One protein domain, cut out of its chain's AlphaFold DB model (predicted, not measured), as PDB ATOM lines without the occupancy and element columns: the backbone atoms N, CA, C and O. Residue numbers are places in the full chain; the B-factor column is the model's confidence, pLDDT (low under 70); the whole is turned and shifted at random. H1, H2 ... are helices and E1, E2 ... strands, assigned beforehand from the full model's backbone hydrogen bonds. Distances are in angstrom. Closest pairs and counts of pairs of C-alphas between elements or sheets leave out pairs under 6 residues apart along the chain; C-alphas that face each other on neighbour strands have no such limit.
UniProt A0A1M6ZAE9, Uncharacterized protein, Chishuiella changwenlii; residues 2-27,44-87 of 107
ATOM      1  N   LYS A   2      42.239 177.123 149.898       59.94
ATOM      2  CA  LYS A   2      42.615 177.900 151.105       59.94
ATOM      3  C   LYS A   2      44.085 177.715 151.537       59.94
ATOM      4  O   LYS A   2      44.758 178.681 151.870       59.94
ATOM      5  N   ASN A   3      44.603 176.492 151.415       69.56
ATOM      6  CA  ASN A   3      45.985 176.164 151.794       69.56
ATOM      7  C   ASN A   3      47.026 176.696 150.790       69.56
ATOM      8  O   ASN A   3      48.157 176.959 151.171       69.56
ATOM      9  N   LEU A   4      46.639 176.898 149.522       77.75
ATOM     10  CA  LEU A   4      47.526 177.438 148.486       77.75
ATOM     11  C   LEU A   4      47.720 178.950 148.653       77.75
ATOM     12  O   LEU A   4      48.834 179.446 148.548       77.75
ATOM     13  N   PHE A   5      46.645 179.668 148.986       77.50
ATOM     14  CA  PHE A   5      46.702 181.105 149.261       77.50
ATOM     15  C   PHE A   5      47.559 181.412 150.498       77.50
ATOM     16  O   PHE A   5      48.353 182.348 150.498       77.50
ATOM     17  N   SER A   6      47.461 180.560 151.525       77.56
ATOM     18  CA  SER A   6      48.296 180.658 152.726       77.56
ATOM     19  C   SER A   6      49.780 180.389 152.447       77.56
ATOM     20  O   SER A   6      50.633 181.005 153.077       77.56
ATOM     21  N   LEU A   7      50.096 179.498 151.500       78.31
ATOM     22  CA  LEU A   7      51.472 179.214 151.091       78.31
ATOM     23  C   LEU A   7      52.064 180.376 150.275       78.31
ATOM     24  O   LEU A   7      53.211 180.760 150.483       78.31
ATOM     25  N   LEU A   8      51.257 180.991 149.404       75.81
ATOM     26  CA  LEU A   8      51.648 182.148 148.595       75.81
ATOM     27  C   LEU A   8      51.999 183.373 149.463       75.81
ATOM     28  O   LEU A   8      52.994 184.037 149.197       75.81
ATOM     29  N   LEU A   9      51.244 183.614 150.541       72.88
ATOM     30  CA  LEU A   9      51.510 184.666 151.537       72.88
ATOM     31  C   LEU A   9      52.770 184.419 152.393       72.88
ATOM     32  O   LEU A   9      53.337 185.366 152.938       72.88
ATOM     33  N   LEU A  10      53.237 183.170 152.520       67.88
ATOM     34  CA  LEU A  10      54.503 182.876 153.205       67.88
ATOM     35  C   LEU A  10      55.714 183.252 152.337       67.88
ATOM     36  O   LEU A  10      56.695 183.787 152.852       67.88
ATOM     37  N   PHE A  11      55.635 183.027 151.022       65.56
ATOM     38  CA  PHE A  11      56.732 183.318 150.093       65.56
ATOM     39  C   PHE A  11      56.924 184.815 149.809       65.56
ATOM     40  O   PHE A  11      58.025 185.223 149.442       65.56
ATOM     41  N   THR A  12      55.913 185.662 150.035       62.00
ATOM     42  CA  THR A  12      56.033 187.115 149.808       62.00
ATOM     43  C   THR A  12      57.019 187.804 150.753       62.00
ATOM     44  O   THR A  12      57.538 188.860 150.405       62.00
ATOM     45  N   ASN A  13      57.331 187.211 151.914       58.22
ATOM     46  CA  ASN A  13      58.301 187.771 152.867       58.22
ATOM     47  C   ASN A  13      59.766 187.605 152.423       58.22
ATOM     48  O   ASN A  13      60.632 188.328 152.903       58.22
ATOM     49  N   ILE A  14      60.050 186.688 151.493       60.50
ATOM     50  CA  ILE A  14      61.417 186.397 151.026       60.50
ATOM     51  C   ILE A  14      61.851 187.383 149.921       60.50
ATOM     52  O   ILE A  14      63.033 187.515 149.625       60.50
ATOM     53  N   CYS A  15      60.908 188.120 149.322       55.81
ATOM     54  CA  CYS A  15      61.144 188.888 148.095       55.81
ATOM     55  C   CYS A  15      61.327 190.403 148.286       55.81
ATOM     56  O   CYS A  15      61.545 191.101 147.301       55.81
ATOM     57  N   ILE A  16      61.212 190.942 149.503       59.81
ATOM     58  CA  ILE A  16      61.065 192.400 149.674       59.81
ATOM     59  C   ILE A  16      62.388 193.179 149.689       59.81
ATOM     60  O   ILE A  16      62.364 194.371 149.409       59.81
ATOM     61  N   PHE A  17      63.542 192.529 149.900       61.88
ATOM     62  CA  PHE A  17      64.862 193.169 149.777       61.88
ATOM     63  C   PHE A  17      65.912 192.170 149.265       61.88
ATOM     64  O   PHE A  17      66.598 191.516 150.045       61.88
ATOM     65  N   ALA A  18      66.042 192.038 147.943       61.97
ATOM     66  CA  ALA A  18      67.013 191.149 147.290       61.97
ATOM     67  C   ALA A  18      68.444 191.736 147.274       61.97
ATOM     68  O   ALA A  18      69.085 191.816 146.228       61.97
ATOM     69  N   GLN A  19      68.938 192.192 148.424       71.31
ATOM     70  CA  GLN A  19      70.334 192.603 148.590       71.31
ATOM     71  C   GLN A  19      71.207 191.370 148.850       71.31
ATOM     72  O   GLN A  19      70.896 190.559 149.725       71.31
ATOM     73  N   ILE A  20      72.287 191.214 148.081       82.06
ATOM     74  CA  ILE A  20      73.189 190.063 148.193       82.06
ATOM     75  C   ILE A  20      74.357 190.462 149.099       82.06
ATOM     76  O   ILE A  20      75.313 191.105 148.671       82.06
ATOM     77  N   GLY A  21      74.274 190.082 150.374       82.19
ATOM     78  CA  GLY A  21      75.416 190.096 151.287       82.19
ATOM     79  C   GLY A  21      76.161 188.764 151.217       82.19
ATOM     80  O   GLY A  21      75.564 187.716 151.454       82.19
ATOM     81  N   ILE A  22      77.459 188.786 150.908       85.62
ATOM     82  CA  ILE A  22      78.336 187.612 150.997       85.62
ATOM     83  C   ILE A  22      79.243 187.803 152.207       85.62
ATOM     84  O   ILE A  22      80.050 188.727 152.247       85.62
ATOM     85  N   GLY A  23      79.087 186.927 153.200       82.81
ATOM     86  CA  GLY A  23      79.836 186.987 154.458       82.81
ATOM     87  C   GLY A  23      79.332 188.035 155.462       82.81
ATOM     88  O   GLY A  23      79.837 188.094 156.576       82.81
ATOM     89  N   THR A  24      78.299 188.814 155.130       84.06
ATOM     90  CA  THR A  24      77.678 189.804 156.025       84.06
ATOM     91  C   THR A  24      76.155 189.655 156.050       84.06
ATOM     92  O   THR A  24      75.534 189.434 155.012       84.06
ATOM     93  N   SER A  25      75.542 189.786 157.231       82.81
ATOM     94  CA  SER A  25      74.079 189.835 157.404       82.81
ATOM     95  C   SER A  25      73.512 191.256 157.321       82.81
ATOM     96  O   SER A  25      72.296 191.431 157.250       82.81
ATOM     97  N   THR A  26      74.378 192.272 157.308       85.88
ATOM     98  CA  THR A  26      74.016 193.692 157.230       85.88
ATOM     99  C   THR A  26      74.731 194.338 156.040       85.88
ATOM    100  O   THR A  26      75.688 195.095 156.236       85.88
ATOM    101  N   PRO A  27      74.346 194.000 154.795       87.44
ATOM    102  CA  PRO A  27      75.003 194.545 153.616       87.44
ATOM    103  C   PRO A  27      74.827 196.067 153.549       87.44
ATOM    104  O   PRO A  27      73.740 196.596 153.773       87.44
ATOM    105  N   VAL A  44      88.607 188.081 143.294       93.50
ATOM    106  CA  VAL A  44      89.271 187.707 142.038       93.50
ATOM    107  C   VAL A  44      88.421 188.196 140.870       93.50
ATOM    108  O   VAL A  44      87.292 187.746 140.680       93.50
ATOM    109  N   LEU A  45      88.960 189.131 140.091       95.75
ATOM    110  CA  LEU A  45      88.304 189.639 138.888       95.75
ATOM    111  C   LEU A  45      88.509 188.681 137.705       95.75
ATOM    112  O   LEU A  45      89.539 188.004 137.644       95.75
ATOM    113  N   PRO A  46      87.599 188.670 136.712       95.56
ATOM    114  CA  PRO A  46      87.902 188.103 135.406       95.56
ATOM    115  C   PRO A  46      89.203 188.701 134.873       95.56
ATOM    116  O   PRO A  46      89.414 189.913 134.947       95.56
ATOM    117  N   SER A  47      90.077 187.855 134.341       96.06
ATOM    118  CA  SER A  47      91.404 188.265 133.899       96.06
ATOM    119  C   SER A  47      91.644 187.865 132.453       96.06
ATOM    120  O   SER A  47      91.328 186.742 132.058       96.06
ATOM    121  N   ASN A  48      92.223 188.761 131.660       97.38
ATOM    122  CA  ASN A  48      92.593 188.464 130.280       97.38
ATOM    123  C   ASN A  48      93.829 189.268 129.855       97.38
ATOM    124  O   ASN A  48      94.139 190.299 130.448       97.38
ATOM    125  N   LEU A  49      94.531 188.794 128.825       95.81
ATOM    126  CA  LEU A  49      95.669 189.488 128.215       95.81
ATOM    127  C   LEU A  49      95.241 190.688 127.363       95.81
ATOM    128  O   LEU A  49      96.040 191.595 127.141       95.81
ATOM    129  N   ASP A  50      94.007 190.673 126.854       92.81
ATOM    130  CA  ASP A  50      93.482 191.717 125.983       92.81
ATOM    131  C   ASP A  50      92.045 192.082 126.369       92.81
ATOM    132  O   ASP A  50      91.171 191.227 126.536       92.81
ATOM    133  N   ALA A  51      91.797 193.383 126.481       93.12
ATOM    134  CA  ALA A  51      90.502 193.943 126.827       93.12
ATOM    135  C   ALA A  51      89.431 193.694 125.739       93.12
ATOM    136  O   ALA A  51      88.234 193.745 126.017       93.12
ATOM    137  N   THR A  52      89.840 193.399 124.502       94.06
ATOM    138  CA  THR A  52      88.946 193.033 123.389       94.06
ATOM    139  C   THR A  52      88.290 191.662 123.566       94.06
ATOM    140  O   THR A  52      87.208 191.440 123.010       94.06
ATOM    141  N   ASN A  53      88.892 190.775 124.369       96.00
ATOM    142  CA  ASN A  53      88.364 189.444 124.688       96.00
ATOM    143  C   ASN A  53      87.280 189.474 125.770       96.00
ATOM    144  O   ASN A  53      86.555 188.498 125.947       96.00
ATOM    145  N   ILE A  54      87.160 190.580 126.505       96.94
ATOM    146  CA  ILE A  54      86.108 190.747 127.499       96.94
ATOM    147  C   ILE A  54      84.821 191.119 126.764       96.94
ATOM    148  O   ILE A  54      84.743 192.161 126.110       96.94
ATOM    149  N   LYS A  55      83.811 190.253 126.863       96.50
ATOM    150  CA  LYS A  55      82.512 190.413 126.203       96.50
ATOM    151  C   LYS A  55      81.379 190.436 127.218       96.50
ATOM    152  O   LYS A  55      81.485 189.859 128.297       96.50
ATOM    153  N   ASN A  56      80.280 191.087 126.851       95.88
ATOM    154  CA  ASN A  56      79.018 190.930 127.560       95.88
ATOM    155  C   ASN A  56      78.514 189.482 127.356       95.88
ATOM    156  O   ASN A  56      78.365 189.071 126.206       95.88
ATOM    157  N   PRO A  57      78.241 188.713 128.427       94.06
ATOM    158  CA  PRO A  57      77.862 187.303 128.314       94.06
ATOM    159  C   PRO A  57      76.487 187.072 127.671       94.06
ATOM    160  O   PRO A  57      76.259 186.005 127.113       94.06
ATOM    161  N   GLU A  58      75.578 188.048 127.717       95.19
ATOM    162  CA  GLU A  58      74.241 187.924 127.126       95.19
ATOM    163  C   GLU A  58      74.252 188.202 125.621       95.19
ATOM    164  O   GLU A  58      73.568 187.534 124.849       95.19
ATOM    165  N   THR A  59      75.026 189.201 125.193       95.56
ATOM    166  CA  THR A  59      75.013 189.685 123.801       95.56
ATOM    167  C   THR A  59      76.237 189.268 122.993       95.56
ATOM    168  O   THR A  59      76.261 189.471 121.781       95.56
ATOM    169  N   ASN A  60      77.269 188.732 123.650       93.81
ATOM    170  CA  ASN A  60      78.594 188.443 123.095       93.81
ATOM    171  C   ASN A  60      79.296 189.657 122.436       93.81
ATOM    172  O   ASN A  60      80.252 189.510 121.674       93.81
ATOM    173  N   ASN A  61      78.828 190.870 122.739       93.94
ATOM    174  CA  ASN A  61      79.348 192.132 122.218       93.94
ATOM    175  C   ASN A  61      80.185 192.856 123.282       93.94
ATOM    176  O   ASN A  61      80.692 192.247 124.226       93.94
ATOM    177  N   ASN A  62      80.364 194.166 123.119       95.44
ATOM    178  CA  ASN A  62      81.055 195.000 124.090       95.44
ATOM    179  C   ASN A  62      80.440 194.864 125.496       95.44
ATOM    180  O   ASN A  62      79.217 194.737 125.617       95.44
ATOM    181  N   PRO A  63      81.262 194.911 126.558       97.00
ATOM    182  CA  PRO A  63      80.766 194.943 127.928       97.00
ATOM    183  C   PRO A  63      79.862 196.147 128.188       97.00
ATOM    184  O   PRO A  63      79.855 197.119 127.435       97.00
ATOM    185  N   VAL A  64      79.109 196.104 129.282       97.31
ATOM    186  CA  VAL A  64      78.341 197.270 129.737       97.31
ATOM    187  C   VAL A  64      79.238 198.229 130.529       97.31
ATOM    188  O   VAL A  64      80.161 197.770 131.218       97.31
ATOM    189  N   PRO A  65      79.007 199.553 130.464       97.50
ATOM    190  CA  PRO A  65      79.695 200.508 131.329       97.50
ATOM    191  C   PRO A  65      79.615 200.097 132.803       97.50
ATOM    192  O   PRO A  65      78.558 199.681 133.269       97.50
ATOM    193  N   GLY A  66      80.733 200.193 133.524       95.31
ATOM    194  CA  GLY A  66      80.846 199.684 134.895       95.31
ATOM    195  C   GLY A  66      81.528 198.316 135.004       95.31
ATOM    196  O   GLY A  66      81.911 197.919 136.100       95.31
ATOM    197  N   THR A  67      81.736 197.607 133.887       96.62
ATOM    198  CA  THR A  67      82.478 196.335 133.892       96.62
ATOM    199  C   THR A  67      83.936 196.565 134.292       96.62
ATOM    200  O   THR A  67      84.596 197.428 133.718       96.62
ATOM    201  N   ILE A  68      84.461 195.761 135.220       96.44
ATOM    202  CA  ILE A  68      85.879 195.755 135.611       96.44
ATOM    203  C   ILE A  68      86.531 194.408 135.301       96.44
ATOM    204  O   ILE A  68      85.880 193.367 135.378       96.44
ATOM    205  N   PHE A  69      87.815 194.422 134.957       96.62
ATOM    206  CA  PHE A  69      88.605 193.203 134.777       96.62
ATOM    207  C   PHE A  69      90.079 193.454 135.114       96.62
ATOM    208  O   PHE A  69      90.528 194.603 135.164       96.62
ATOM    209  N   TYR A  70      90.824 192.374 135.339       96.62
ATOM    210  CA  TYR A  70      92.271 192.416 135.515       96.62
ATOM    211  C   TYR A  70      92.983 192.196 134.173       96.62
ATOM    212  O   TYR A  70      92.908 191.122 133.570       96.62
ATOM    213  N   ASP A  71      93.677 193.224 133.699       95.50
ATOM    214  CA  ASP A  71      94.532 193.167 132.522       95.50
ATOM    215  C   ASP A  71      95.863 192.512 132.896       95.50
ATOM    216  O   ASP A  71      96.718 193.119 133.543       95.50
ATOM    217  N   ILE A  72      96.040 191.266 132.461       95.12
ATOM    218  CA  ILE A  72      97.239 190.469 132.739       95.12
ATOM    219  C   ILE A  72      98.462 191.072 132.041       95.12
ATOM    220  O   ILE A  72      99.559 191.050 132.594       95.12
ATOM    221  N   LYS A  73      98.290 191.632 130.838       93.50
ATOM    222  CA  LYS A  73      99.396 192.177 130.042       93.50
ATOM    223  C   LYS A  73     100.027 193.385 130.728       93.50
ATOM    224  O   LYS A  73     101.245 193.518 130.707       93.50
ATOM    225  N   ASN A  74      99.207 194.247 131.323       90.75
ATOM    226  CA  ASN A  74      99.673 195.457 132.007       90.75
ATOM    227  C   ASN A  74      99.671 195.331 133.540       90.75
ATOM    228  O   ASN A  74     100.006 196.293 134.223       90.75
ATOM    229  N   SER A  75      99.318 194.154 134.072       92.12
ATOM    230  CA  SER A  75      99.247 193.851 135.509       92.12
ATOM    231  C   SER A  75      98.433 194.875 136.309       92.12
ATOM    232  O   SER A  75      98.897 195.412 137.312       92.12
ATOM    233  N   CYS A  76      97.223 195.195 135.840       92.56
ATOM    234  CA  CYS A  76      96.419 196.275 136.415       92.56
ATOM    235  C   CYS A  76      94.906 196.062 136.248       92.56
ATOM    236  O   CYS A  76      94.456 195.286 135.407       92.56
ATOM    237  N   ILE A  77      94.097 196.795 137.020       94.88
ATOM    238  CA  ILE A  77      92.633 196.818 136.864       94.88
ATOM    239  C   ILE A  77      92.240 197.846 135.798       94.88
ATOM    240  O   ILE A  77      92.783 198.955 135.763       94.88
ATOM    241  N   ARG A  78      91.250 197.504 134.966       94.69
ATOM    242  CA  ARG A  78      90.607 198.422 134.010       94.69
ATOM    243  C   ARG A  78      89.091 198.457 134.196       94.69
ATOM    244  O   ARG A  78      88.483 197.440 134.520       94.69
ATOM    245  N   LEU A  79      88.486 199.613 133.917       95.94
ATOM    246  CA  LEU A  79      87.041 199.868 133.933       95.94
ATOM    247  C   LEU A  79      86.535 200.161 132.520       95.94
ATOM    248  O   LEU A  79      87.107 200.980 131.802       95.94
ATOM    249  N   TYR A  80      85.422 199.553 132.129       97.19
ATOM    250  CA  TYR A  80      84.720 199.908 130.905       97.19
ATOM    251  C   TYR A  80      83.892 201.174 131.142       97.19
ATOM    252  O   TYR A  80      82.965 201.188 131.956       97.19
ATOM    253  N   LYS A  81      84.261 202.269 130.474       96.56
ATOM    254  CA  LYS A  81      83.683 203.600 130.699       96.56
ATOM    255  C   LYS A  81      82.354 203.764 129.963       96.56
ATOM    256  O   LYS A  81      82.087 203.087 128.973       96.56
ATOM    257  N   GLN A  82      81.575 204.768 130.366       96.38
ATOM    258  CA  GLN A  82      80.336 205.163 129.681       96.38
ATOM    259  C   GLN A  82      80.552 205.580 128.213       96.38
ATOM    260  O   GLN A  82      79.625 205.528 127.413       96.38
ATOM    261  N   THR A  83      81.786 205.927 127.834       95.94
ATOM    262  CA  THR A  83      82.195 206.220 126.452       95.94
ATOM    263  C   THR A  83      82.404 204.972 125.584       95.94
ATOM    264  O   THR A  83      82.921 205.093 124.479       95.94
ATOM    265  N   ASN A  84      82.048 203.774 126.067       94.81
ATOM    266  CA  ASN A  84      82.250 202.489 125.384       94.81
ATOM    267  C   ASN A  84      83.720 202.179 125.052       94.81
ATOM    268  O   ASN A  84      84.048 201.547 124.046       94.81
ATOM    269  N   THR A  85      84.621 202.603 125.933       95.19
ATOM    270  CA  THR A  85      86.064 202.361 125.825       95.19
ATOM    271  C   THR A  85      86.610 201.944 127.179       95.19
ATOM    272  O   THR A  85      86.173 202.477 128.204       95.19
ATOM    273  N   TRP A  86      87.613 201.075 127.189       94.62
ATOM    274  CA  TRP A  86      88.359 200.762 128.402       94.62
ATOM    275  C   TRP A  86      89.082 201.993 128.951       94.62
ATOM    276  O   TRP A  86      89.528 202.862 128.200       94.62
ATOM    277  N   SER A  87      89.161 202.091 130.275       93.25
ATOM    278  CA  SER A  87      90.137 202.950 130.928       93.25
ATOM    279  C   SER A  87      91.549 202.431 130.649       93.25
ATOM    280  O   SER A  87      91.758 201.257 130.310       93.25
TER     281      SER A  87
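What this domain is: This is residues 2 to 27 and 44 to 87 of the 107 residues of an uncharacterized protein of Chishuiella changwenlii (UniProt A0A1M6ZAE9). The model has little regular structure: a free-standing arm, with helix H1 and the short strand E1, sticks out with residues 2 to 18 and 20 to 26, far from a small body of loops built on the hairpin of E2 and E3. The 70 printed residues run H1, E1, E2, E3, mixed in class, with only 24 in named elements; E2 and E3 make an antiparallel sheet. The whole is extended, with a radius of gyration of the C-alphas of 19.7 A and spans of 61 by 29 by 19 A.

Where its parts are: H1, residues 2 to 14, begins at C-alpha 2 (42.615, 177.900, 151.105) and is 20.6 A long. E1 is residues 20 to 22, 6.4 A. E2, residues 68 to 71, is 9.5 A; E3, residues 76 to 79, is 10.3 A and ends at C-alpha 79 (87.041, 199.868, 133.933).

How they stand to each other: H1 is apart from E1, E2 and E3; 7 of its 9 O i to N i+4 pairs are within hydrogen-bond range. E1 pairs with no named strand. The hairpin E2 and E3 stands at 148 degrees between directions, with N 71 and O 76 at 2.8 A. Residues 47 to 48 pair parallel with residues 70 to 71 of E2.

The domain as a whole: Residues 28 to 43 are not printed; C-alphas 27 and 44 are 19.6 A apart. No link printed whole is long. Residues 2 to 3 and 10 to 18 have pLDDT under 70.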